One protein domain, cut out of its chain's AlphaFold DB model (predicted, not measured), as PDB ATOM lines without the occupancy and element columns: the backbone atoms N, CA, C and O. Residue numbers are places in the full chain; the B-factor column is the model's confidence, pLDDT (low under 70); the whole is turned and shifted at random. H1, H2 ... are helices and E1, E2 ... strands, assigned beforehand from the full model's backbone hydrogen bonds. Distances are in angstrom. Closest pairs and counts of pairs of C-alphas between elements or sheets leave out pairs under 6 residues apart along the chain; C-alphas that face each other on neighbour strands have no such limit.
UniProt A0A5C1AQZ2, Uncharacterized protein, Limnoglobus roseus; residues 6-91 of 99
ATOM      1  N   PRO A   6     181.292 177.970 135.156       92.44
ATOM      2  CA  PRO A   6     181.535 178.156 133.732       92.44
ATOM      3  C   PRO A   6     180.604 177.278 132.906       92.44
ATOM      4  O   PRO A   6     180.420 176.105 133.233       92.44
ATOM      5  N   ALA A   7     180.016 177.838 131.856       94.25
ATOM      6  CA  ALA A   7     179.101 177.103 130.998       94.25
ATOM      7  C   ALA A   7     179.521 177.176 129.535       94.25
ATOM      8  O   ALA A   7     180.166 178.130 129.099       94.25
ATOM      9  N   VAL A   8     179.150 176.149 128.785       95.50
ATOM     10  CA  VAL A   8     179.466 176.012 127.369       95.50
ATOM     11  C   VAL A   8     178.212 175.553 126.643       95.50
ATOM     12  O   VAL A   8     177.642 174.511 126.966       95.50
ATOM     13  N   VAL A   9     177.788 176.332 125.654       96.44
ATOM     14  CA  VAL A   9     176.685 175.991 124.757       96.44
ATOM     15  C   VAL A   9     177.273 175.586 123.417       96.44
ATOM     16  O   VAL A   9     178.076 176.321 122.844       96.44
ATOM     17  N   MET A  10     176.874 174.425 122.907       97.38
ATOM     18  CA  MET A  10     177.316 173.935 121.604       97.38
ATOM     19  C   MET A  10     176.141 173.870 120.634       97.38
ATOM     20  O   MET A  10     175.081 173.333 120.968       97.38
ATOM     21  N   THR A  11     176.324 174.413 119.435       96.44
ATOM     22  CA  THR A  11     175.311 174.438 118.374       96.44
ATOM     23  C   THR A  11     175.332 173.177 117.515       96.44
ATOM     24  O   THR A  11     176.207 172.320 117.656       96.44
ATOM     25  N   ALA A  12     174.343 173.037 116.631       92.31
ATOM     26  CA  ALA A  12     174.239 171.921 115.698       92.31
ATOM     27  C   ALA A  12     175.435 171.853 114.732       92.31
ATOM     28  O   ALA A  12     175.899 170.759 114.421       92.31
ATOM     29  N   SER A  13     175.977 173.002 114.312       94.25
ATOM     30  CA  SER A  13     177.186 173.055 113.475       94.25
ATOM     31  C   SER A  13     178.492 172.757 114.230       94.25
ATOM     32  O   SER A  13     179.557 172.697 113.616       94.25
ATOM     33  N   GLY A  14     178.430 172.567 115.553       93.56
ATOM     34  CA  GLY A  14     179.596 172.351 116.411       93.56
ATOM     35  C   GLY A  14     180.278 173.639 116.879       93.56
ATOM     36  O   GLY A  14     181.341 173.570 117.494       93.56
ATOM     37  N   ARG A  15     179.686 174.816 116.626       94.44
ATOM     38  CA  ARG A  15     180.181 176.073 117.202       94.44
ATOM     39  C   ARG A  15     179.931 176.092 118.700       94.44
ATOM     40  O   ARG A  15     178.942 175.554 119.193       94.44
ATOM     41  N   VAL A  16     180.837 176.748 119.410       94.69
ATOM     42  CA  VAL A  16     180.841 176.801 120.865       94.69
ATOM     43  C   VAL A  16     180.708 178.247 121.326       94.69
ATOM     44  O   VAL A  16     181.402 179.131 120.827       94.69
ATOM     45  N   LYS A  17     179.809 178.480 122.283       93.94
ATOM     46  CA  LYS A  17     179.623 179.752 122.985       93.94
ATOM     47  C   LYS A  17     179.942 179.535 124.460       93.94
ATOM     48  O   LYS A  17     179.294 178.733 125.132       93.94
ATOM     49  N   GLU A  18     180.967 180.226 124.941       93.06
ATOM     50  CA  GLU A  18     181.465 180.090 126.309       93.06
ATOM     51  C   GLU A  18     180.893 181.172 127.227       93.06
ATOM     52  O   GLU A  18     180.712 182.326 126.841       93.06
ATOM     53  N   HIS A  19     180.663 180.790 128.478       90.62
ATOM     54  CA  HIS A  19     180.221 181.654 129.564       90.62
ATOM     55  C   HIS A  19     181.226 181.525 130.726       90.62
ATOM     56  O   HIS A  19     180.973 180.783 131.680       90.62
ATOM     57  N   PRO A  20     182.392 182.202 130.652       80.56
ATOM     58  CA  PRO A  20     183.539 181.945 131.532       80.56
ATOM     59  C   PRO A  20     183.341 182.426 132.976       80.56
ATOM     60  O   PRO A  20     183.871 181.824 133.903       80.56
ATOM     61  N   PHE A  21     182.532 183.467 133.188       82.81
ATOM     62  CA  PHE A  21     182.180 183.975 134.526       82.81
ATOM     63  C   PHE A  21     181.059 183.172 135.201       82.81
ATOM     64  O   PHE A  21     180.602 183.507 136.293       82.81
ATOM     65  N   GLY A  22     180.625 182.108 134.527       77.81
ATOM     66  CA  GLY A  22     179.511 181.266 134.896       77.81
ATOM     67  C   GLY A  22     178.147 181.893 134.641       77.81
ATOM     68  O   GLY A  22     177.966 183.110 134.663       77.81
ATOM     69  N   ALA A  23     177.177 181.029 134.373       78.44
ATOM     70  CA  ALA A  23     175.791 181.402 134.136       78.44
ATOM     71  C   ALA A  23     174.873 180.415 134.859       78.44
ATOM     72  O   ALA A  23     175.196 179.228 134.967       78.44
ATOM     73  N   ASP A  24     173.747 180.907 135.371       87.69
ATOM     74  CA  ASP A  24     172.665 180.021 135.807       87.69
ATOM     75  C   ASP A  24     172.039 179.356 134.573       87.69
ATOM     76  O   ASP A  24     171.968 179.952 133.495       87.69
ATOM     77  N   ILE A  25     171.534 178.134 134.733       91.00
ATOM     78  CA  ILE A  25     170.816 177.429 133.668       91.00
ATOM     79  C   ILE A  25     169.661 178.283 133.135       91.00
ATOM     80  O   ILE A  25     169.451 178.335 131.929       91.00
ATOM     81  N   ARG A  26     168.975 179.026 134.014       92.12
ATOM     82  CA  ARG A  26     167.898 179.950 133.633       92.12
ATOM     83  C   ARG A  26     168.384 181.053 132.700       92.12
ATOM     84  O   ARG A  26     167.794 181.238 131.647       92.12
ATOM     85  N   GLU A  27     169.501 181.708 133.031       92.62
ATOM     86  CA  GLU A  27     170.094 182.769 132.200       92.62
ATOM     87  C   GLU A  27     170.448 182.248 130.798       92.62
ATOM     88  O   GLU A  27     170.259 182.947 129.802       92.62
ATOM     89  N   ILE A  28     170.930 181.004 130.707       94.38
ATOM     90  CA  ILE A  28     171.248 180.355 129.430       94.38
ATOM     91  C   ILE A  28     169.974 180.062 128.633       94.38
ATOM     92  O   ILE A  28     169.915 180.379 127.445       94.38
ATOM     93  N   LEU A  29     168.957 179.471 129.265       95.50
ATOM     94  CA  LEU A  29     167.690 179.159 128.602       95.50
ATOM     95  C   LEU A  29     166.981 180.434 128.128       95.50
ATOM     96  O   LEU A  29     166.534 180.479 126.984       95.50
ATOM     97  N   ASP A  30     166.956 181.487 128.949       94.88
ATOM     98  CA  ASP A  30     166.418 182.800 128.582       94.88
ATOM     99  C   ASP A  30     167.179 183.403 127.395       94.88
ATOM    100  O   ASP A  30     166.569 183.915 126.455       94.88
ATOM    101  N   ALA A  31     168.512 183.326 127.389       93.94
ATOM    102  CA  ALA A  31     169.314 183.824 126.275       93.94
ATOM    103  C   ALA A  31     169.004 183.077 124.969       93.94
ATOM    104  O   ALA A  31     168.785 183.720 123.942       93.94
ATOM    105  N   ILE A  32     168.940 181.742 125.009       95.56
ATOM    106  CA  ILE A  32     168.636 180.905 123.837       95.56
ATOM    107  C   ILE A  32     167.215 181.161 123.340       95.56
ATOM    108  O   ILE A  32     167.008 181.282 122.138       95.56
ATOM    109  N   PHE A  33     166.243 181.281 124.242       95.94
ATOM    110  CA  PHE A  33     164.866 181.597 123.885       95.94
ATOM    111  C   PHE A  33     164.753 182.959 123.190       95.94
ATOM    112  O   PHE A  33     164.163 183.059 122.115       95.94
ATOM    113  N   ASN A  34     165.369 184.001 123.754       93.81
ATOM    114  CA  ASN A  34     165.377 185.337 123.154       93.81
ATOM    115  C   ASN A  34     166.069 185.355 121.784       93.81
ATOM    116  O   ASN A  34     165.629 186.056 120.873       93.81
ATOM    117  N   GLU A  35     167.152 184.590 121.636       94.25
ATOM    118  CA  GLU A  35     167.848 184.425 120.361       94.25
ATOM    119  C   GLU A  35     166.928 183.709 119.359       94.25
ATOM    120  O   GLU A  35     166.703 184.246 118.278       94.25
ATOM    121  N   HIS A  36     166.272 182.612 119.761       93.44
ATOM    122  CA  HIS A  36     165.284 181.887 118.951       93.44
ATOM    123  C   HIS A  36     164.150 182.793 118.462       93.44
ATOM    124  O   HIS A  36     163.755 182.705 117.301       93.44
ATOM    125  N   GLN A  37     163.597 183.662 119.314       92.75
ATOM    126  CA  GLN A  37     162.497 184.554 118.923       92.75
ATOM    127  C   GLN A  37     162.890 185.547 117.819       92.75
ATOM    128  O   GLN A  37     162.035 185.991 117.057       92.75
ATOM    129  N   ARG A  38     164.173 185.911 117.748       92.31
ATOM    130  CA  ARG A  38     164.708 186.881 116.781       92.31
ATOM    131  C   ARG A  38     165.325 186.210 115.559       92.31
ATOM    132  O   ARG A  38     165.673 186.901 114.603       92.31
ATOM    133  N   ALA A  39     165.515 184.897 115.605       89.75
ATOM    134  CA  ALA A  39     166.267 184.183 114.598       89.75
ATOM    135  C   ALA A  39     165.413 183.807 113.376       89.75
ATOM    136  O   ALA A  39     164.226 183.508 113.486       89.75
ATOM    137  N   GLY A  40     166.041 183.823 112.197       82.88
ATOM    138  CA  GLY A  40     165.446 183.348 110.945       82.88
ATOM    139  C   GLY A  40     165.615 181.837 110.736       82.88
ATOM    140  O   GLY A  40     166.094 181.120 111.613       82.88
ATOM    141  N   SER A  41     165.265 181.352 109.540       81.62
ATOM    142  CA  SER A  41     165.352 179.928 109.165       81.62
ATOM    143  C   SER A  41     166.753 179.326 109.296       81.62
ATOM    144  O   SER A  41     166.876 178.150 109.625       81.62
ATOM    145  N   ASP A  42     167.794 180.133 109.085       87.50
ATOM    146  CA  ASP A  42     169.189 179.675 108.987       87.50
ATOM    147  C   ASP A  42     169.936 179.743 110.327       87.50
ATOM    148  O   ASP A  42     171.168 179.752 110.386       87.50
ATOM    149  N   TRP A  43     169.195 179.841 111.427       93.00
ATOM    150  CA  TRP A  43     169.784 179.925 112.749       93.00
ATOM    151  C   TRP A  43     170.418 178.604 113.176       93.00
ATOM    152  O   TRP A  43     169.781 177.550 113.194       93.00
ATOM    153  N   ASP A  44     171.684 178.684 113.572       93.81
ATOM    154  CA  ASP A  44     172.443 177.548 114.071       93.81
ATOM    155  C   ASP A  44     172.022 177.204 115.505       93.81
ATOM    156  O   ASP A  44     172.486 177.794 116.483       93.81
ATOM    157  N   ARG A  45     171.091 176.255 115.613       94.00
ATOM    158  CA  ARG A  45     170.392 175.943 116.860       94.00
ATOM    159  C   ARG A  45     171.332 175.355 117.920       94.00
ATOM    160  O   ARG A  45     172.042 174.386 117.637       94.00
ATOM    161  N   PRO A  46     171.296 175.855 119.166       96.12
ATOM    162  CA  PRO A  46     171.942 175.217 120.311       96.12
ATOM    163  C   PRO A  46     171.431 173.791 120.555       96.12
ATOM    164  O   PRO A  46     170.227 173.557 120.635       96.12
ATOM    165  N   THR A  47     172.338 172.828 120.713       97.06
ATOM    166  CA  THR A  47     171.983 171.414 120.930       97.06
ATOM    167  C   THR A  47     172.446 170.877 122.274       97.06
ATOM    168  O   THR A  47     171.722 170.072 122.860       97.06
ATOM    169  N   LYS A  48     173.606 171.320 122.779       97.25
ATOM    170  CA  LYS A  48     174.192 170.808 124.027       97.25
ATOM    171  C   LYS A  48     174.550 171.914 125.003       97.25
ATOM    172  O   LYS A  48     174.944 173.004 124.589       97.25
ATOM    173  N   LEU A  49     174.458 171.591 126.289       96.50
ATOM    174  CA  LEU A  49     174.851 172.453 127.399       96.50
ATOM    175  C   LEU A  49     175.792 171.700 128.332       96.50
ATOM    176  O   LEU A  49     175.470 170.601 128.789       96.50
ATOM    177  N   PHE A  50     176.905 172.341 128.664       95.00
ATOM    178  CA  PHE A  50     177.830 171.904 129.696       95.00
ATOM    179  C   PHE A  50     177.933 172.970 130.784       95.00
ATOM    180  O   PHE A  50     177.992 174.157 130.466       95.00
ATOM    181  N   ILE A  51     177.974 172.566 132.053       93.12
ATOM    182  CA  ILE A  51     178.142 173.468 133.202       93.12
ATOM    183  C   ILE A  51     179.183 172.861 134.140       93.12
ATOM    184  O   ILE A  51     179.039 171.728 134.584       93.12
ATOM    185  N   GLY A  52     180.244 173.605 134.449       90.62
ATOM    186  CA  GLY A  52     181.343 173.129 135.294       90.62
ATOM    187  C   GLY A  52     182.104 171.929 134.721       90.62
ATOM    188  O   GLY A  52     182.761 171.228 135.479       90.62
ATOM    189  N   GLY A  53     182.002 171.690 133.410       88.94
ATOM    190  CA  GLY A  53     182.573 170.523 132.727       88.94
ATOM    191  C   GLY A  53     181.598 169.354 132.537       88.94
ATOM    192  O   GLY A  53     181.842 168.511 131.678       88.94
ATOM    193  N   ASP A  54     180.470 169.332 133.249       92.56
ATOM    194  CA  ASP A  54     179.475 168.263 133.139       92.56
ATOM    195  C   ASP A  54     178.497 168.526 131.994       92.56
ATOM    196  O   ASP A  54     178.008 169.645 131.830       92.56
ATOM    197  N   CYS A  55     178.169 167.493 131.211       94.19
ATOM    198  CA  CYS A  55     177.132 167.573 130.183       94.19
ATOM    199  C   CYS A  55     175.745 167.529 130.838       94.19
ATOM    200  O   CYS A  55     175.310 166.483 131.312       94.19
ATOM    201  N   ILE A  56     175.057 168.668 130.853       94.75
ATOM    202  CA  ILE A  56     173.723 168.815 131.450       94.75
ATOM    203  C   ILE A  56     172.634 168.479 130.433       94.75
ATOM    204  O   ILE A  56     171.634 167.852 130.766       94.75
ATOM    205  N   VAL A  57     172.838 168.885 129.177       95.38
ATOM    206  CA  VAL A  57     171.926 168.596 128.067       95.38
ATOM    207  C   VAL A  57     172.740 168.050 126.906       95.38
ATOM    208  O   VAL A  57     173.618 168.735 126.383       95.38
ATOM    209  N   ALA A  58     172.443 166.816 126.501       94.31
ATOM    210  CA  ALA A  58     173.160 166.123 125.431       94.31
ATOM    211  C   ALA A  58     172.573 166.376 124.028       94.31
ATOM    212  O   ALA A  58     173.276 166.195 123.030       94.31
ATOM    213  N   SER A  59     171.304 166.783 123.951       94.44
ATOM    214  CA  SER A  59     170.570 167.111 122.722       94.44
ATOM    215  C   SER A  59     169.299 167.899 123.051       94.44
ATOM    216  O   SER A  59     168.779 167.775 124.157       94.44
ATOM    217  N   GLY A  60     168.757 168.646 122.085       93.81
ATOM    218  CA  GLY A  60     167.448 169.303 122.229       93.81
ATOM    219  C   GLY A  60     167.442 170.542 123.130       93.81
ATOM    220  O   GLY A  60     166.379 170.975 123.563       93.81
ATOM    221  N   LEU A  61     168.606 171.141 123.415       96.69
ATOM    222  CA  LEU A  61     168.695 172.342 124.260       96.69
ATOM    223  C   LEU A  61     167.800 173.490 123.767       96.69
ATOM    224  O   LEU A  61     167.174 174.169 124.575       96.69
ATOM    225  N   CYS A  62     167.735 173.695 122.451       95.75
ATOM    226  CA  CYS A  62     166.872 174.692 121.826       95.75
ATOM    227  C   CYS A  62     165.384 174.483 122.157       95.75
ATOM    228  O   CYS A  62     164.690 175.448 122.472       95.75
ATOM    229  N   ASP A  63     164.905 173.238 122.124       95.75
ATOM    230  CA  ASP A  63     163.502 172.910 122.398       95.75
ATOM    231  C   ASP A  63     163.182 173.104 123.887       95.75
ATOM    232  O   ASP A  63     162.175 173.718 124.235       95.75
ATOM    233  N   ILE A  64     164.101 172.698 124.771       97.00
ATOM    234  CA  ILE A  64     163.994 172.940 126.219       97.00
ATOM    235  C   ILE A  64     163.929 174.446 126.513       97.00
ATOM    236  O   ILE A  64     163.101 174.892 127.308       97.00
ATOM    237  N   ALA A  65     164.783 175.245 125.867       96.69
ATOM    238  CA  ALA A  65     164.770 176.699 126.012       96.69
ATOM    239  C   ALA A  65     163.462 177.315 125.497       96.69
ATOM    240  O   ALA A  65     162.930 178.232 126.121       96.69
ATOM    241  N   TRP A  66     162.914 176.791 124.398       95.75
ATOM    242  CA  TRP A  66     161.626 177.225 123.863       95.75
ATOM    243  C   TRP A  66     160.474 176.968 124.837       95.75
ATOM    244  O   TRP A  66     159.700 177.880 125.133       95.75
ATOM    245  N   GLU A  67     160.378 175.752 125.373       96.81
ATOM    246  CA  GLU A  67     159.357 175.389 126.358       96.81
ATOM    247  C   GLU A  67     159.473 176.234 127.630       96.81
ATOM    248  O   GLU A  67     158.474 176.780 128.107       96.81
ATOM    249  N   TYR A  68     160.697 176.407 128.138       96.31
ATOM    250  CA  TYR A  68     160.976 177.253 129.295       96.31
ATOM    251  C   TYR A  68     160.549 178.707 129.057       96.31
ATOM    252  O   TYR A  68     159.817 179.268 129.874       96.31
ATOM    253  N   GLY A  69     160.941 179.310 127.932       95.56
ATOM    254  CA  GLY A  69     160.606 180.699 127.622       95.56
ATOM    255  C   GLY A  69     159.104 180.926 127.451       95.56
ATOM    256  O   GLY A  69     158.558 181.890 127.983       95.56
ATOM    257  N   ARG A  70     158.400 179.991 126.798       96.38
ATOM    258  CA  ARG A  70     156.932 180.017 126.672       96.38
ATOM    259  C   ARG A  70     156.233 179.912 128.023       96.38
ATOM    260  O   ARG A  70     155.246 180.608 128.252       96.38
ATOM    261  N   PHE A  71     156.725 179.043 128.904       95.88
ATOM    262  CA  PHE A  71     156.200 178.922 130.259       95.88
ATOM    263  C   PHE A  71     156.449 180.199 131.072       95.88
ATOM    264  O   PHE A  71     155.533 180.685 131.733       95.88
ATOM    265  N   SER A  72     157.659 180.759 130.984       93.75
ATOM    266  CA  SER A  72     158.054 181.993 131.668       93.75
ATOM    267  C   SER A  72     157.190 183.184 131.238       93.75
ATOM    268  O   SER A  72     156.596 183.841 132.090       93.75
ATOM    269  N   GLN A  73     157.009 183.391 129.926       93.81
ATOM    270  CA  GLN A  73     156.129 184.438 129.387       93.81
ATOM    271  C   GLN A  73     154.696 184.288 129.879       93.81
ATOM    272  O   GLN A  73     154.143 185.229 130.431       93.81
ATOM    273  N   LYS A  74     154.126 183.080 129.785       95.56
ATOM    274  CA  LYS A  74     152.766 182.836 130.271       95.56
ATOM    275  C   LYS A  74     152.615 183.194 131.753       95.56
ATOM    276  O   LYS A  74     151.582 183.711 132.160       95.56
ATOM    277  N   LYS A  75     153.631 182.904 132.570       93.62
ATOM    278  CA  LYS A  75     153.613 183.242 133.996       93.62
ATOM    279  C   LYS A  75     153.740 184.734 134.263       93.62
ATOM    280  O   LYS A  75     153.128 185.203 135.218       93.62
ATOM    281  N   MET A  76     154.496 185.457 133.444       94.19
ATOM    282  CA  MET A  76     154.529 186.916 133.501       94.19
ATOM    283  C   MET A  76     153.172 187.508 133.114       94.19
ATOM    284  O   MET A  76     152.645 188.299 133.883       94.19
ATOM    285  N   ASP A  77     152.565 187.042 132.022       94.75
ATOM    286  CA  ASP A  77     151.249 187.514 131.572       94.75
ATOM    287  C   ASP A  77     150.164 187.282 132.646       94.75
ATOM    288  O   ASP A  77     149.402 188.188 132.969       94.75
ATOM    289  N   GLU A  78     150.131 186.089 133.261       95.44
ATOM    290  CA  GLU A  78     149.212 185.768 134.371       95.44
ATOM    291  C   GLU A  78     149.428 186.684 135.594       95.44
ATOM    292  O   GLU A  78     148.476 187.032 136.297       95.44
ATOM    293  N   MET A  79     150.680 187.053 135.881       95.31
ATOM    294  CA  MET A  79     151.021 187.947 136.990       95.31
ATOM    295  C   MET A  79     150.625 189.394 136.688       95.31
ATOM    296  O   MET A  79     150.091 190.062 137.575       95.31
ATOM    297  N   ASP A  80     150.867 189.862 135.465       94.88
ATOM    298  CA  ASP A  80     150.507 191.206 135.016       94.88
ATOM    299  C   ASP A  80     148.982 191.383 135.026       94.88
ATOM    300  O   ASP A  80     148.484 192.353 135.594       94.88
ATOM    301  N   GLU A  81     148.223 190.393 134.543       94.50
ATOM    302  CA  GLU A  81     146.754 190.400 134.609       94.50
ATOM    303  C   GLU A  81     146.244 190.450 136.061       94.50
ATOM    304  O   GLU A  81     145.339 191.221 136.399       94.50
ATOM    305  N   ALA A  82     146.850 189.666 136.961       94.50
ATOM    306  CA  ALA A  82     146.496 189.688 138.378       94.50
ATOM    307  C   ALA A  82     146.821 191.040 139.042       94.50
ATOM    308  O   ALA A  82     146.054 191.518 139.887       94.50
ATOM    309  N   LEU A  83     147.942 191.663 138.666       93.44
ATOM    310  CA  LEU A  83     148.345 192.977 139.157       93.44
ATOM    311  C   LEU A  83     147.393 194.070 138.660       93.44
ATOM    312  O   LEU A  83     146.939 194.884 139.467       93.44
ATOM    313  N   ASP A  84     147.034 194.052 137.378       92.38
ATOM    314  CA  ASP A  84     146.064 194.977 136.788       92.38
ATOM    315  C   ASP A  84     144.696 194.854 137.466       92.38
ATOM    316  O   ASP A  84     144.090 195.862 137.847       92.38
ATOM    317  N   GLY A  85     144.246 193.622 137.729       91.50
ATOM    318  CA  GLY A  85     143.030 193.358 138.496       91.50
ATOM    319  C   GLY A  85     143.084 193.938 139.914       91.50
ATOM    320  O   GLY A  85     142.134 194.592 140.361       91.50
ATOM    321  N   TRP A  86     144.204 193.763 140.622       92.75
ATOM    322  CA  TRP A  86     144.404 194.330 141.960       92.75
ATOM    323  C   TRP A  86     144.397 195.869 141.950       92.75
ATOM    324  O   TRP A  86     143.753 196.496 142.800       92.75
ATOM    325  N   ILE A  87     145.056 196.492 140.967       91.81
ATOM    326  CA  ILE A  87     145.069 197.952 140.786       91.81
ATOM    327  C   ILE A  87     143.649 198.461 140.513       91.81
ATOM    328  O   ILE A  87     143.190 199.399 141.176       91.81
ATOM    329  N   ALA A  88     142.918 197.833 139.589       90.62
ATOM    330  CA  ALA A  88     141.559 198.236 139.236       90.62
ATOM    331  C   ALA A  88     140.613 198.201 140.448       90.62
ATOM    332  O   ALA A  88     139.875 199.163 140.685       90.62
ATOM    333  N   GLN A  89     140.698 197.148 141.269       88.94
ATOM    334  CA  GLN A  89     139.927 197.023 142.510       88.94
ATOM    335  C   GLN A  89     140.251 198.131 143.518       88.94
ATOM    336  O   GLN A  89     139.349 198.662 144.168       88.94
ATOM    337  N   ARG A  90     141.532 198.494 143.671       89.81
ATOM    338  CA  ARG A  90     141.961 199.440 144.709       89.81
ATOM    339  C   ARG A  90     141.690 200.898 144.353       89.81
ATOM    340  O   ARG A  90     141.419 201.690 145.257       89.81
ATOM    341  N   PHE A  91     141.767 201.236 143.069       88.44
ATOM    342  CA  PHE A  91     141.630 202.608 142.576       88.44
ATOM    343  C   PHE A  91     140.285 202.889 141.892       88.44
ATOM    344  O   PHE A  91     140.033 204.023 141.491       88.44
TER     345      PHE A  91
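This is residues 6 to 91 of the 99 residues of an uncharacterized protein of Limnoglobus roseus (UniProt A0A5C1AQZ2). A four-stranded sheet has helix H1 packed along one face, and a long helix, H2, crosses H1 and sticks out with residues 73 to 91 as an arm. The 86 printed residues run E1, E2, H1, E3, E4, H2; the sheet, E2-E1-E3-E4, is antiparallel, the class mixed. The whole is loose, radius of gyration of the C-alphas 16.5 A, spanning 54 by 31 by 18 A.

Look first at the hairpin of E1, residues 7 to 11, and E2, residues 16 to 19; N 9 and O 17 are 2.9 A apart, within hydrogen-bond range. E3, residues 46 to 51, is antiparallel to E1, N 8 to O 50 2.9 A, and forms a hairpin with E4, residues 54 to 57, N 49 to O 57 3.0 A. H1, residues 25 to 38, is on the sheet over E1 and E3, height 9.9 A. E2, H1 and E3 make a split strand-helix-strand unit, two same-way strands joined through a helix with E1 between them, its crossover right-handed. H2, residues 61 to 91, only grazes the sheet with residues 61 to 65. With residues 62 to 69 alone it touches H1, about perpendicular at 89 degrees, the closest C-alphas being Leu 29 and Ala 65, 4.6 A. In both helices every O i to N i+4 pair is within range.

Find C-alpha 7 at (179.101, 177.103, 130.998), where E1 begins. H1 runs 20.3 A; H2 runs 44.5 A to C-alpha 91 at (141.630, 202.608, 142.576).

The C-alphas farthest apart, Gly 14 and Phe 91, are 55.1 A apart. The printed part has no cut and no long link; no printed residue is under pLDDT 70.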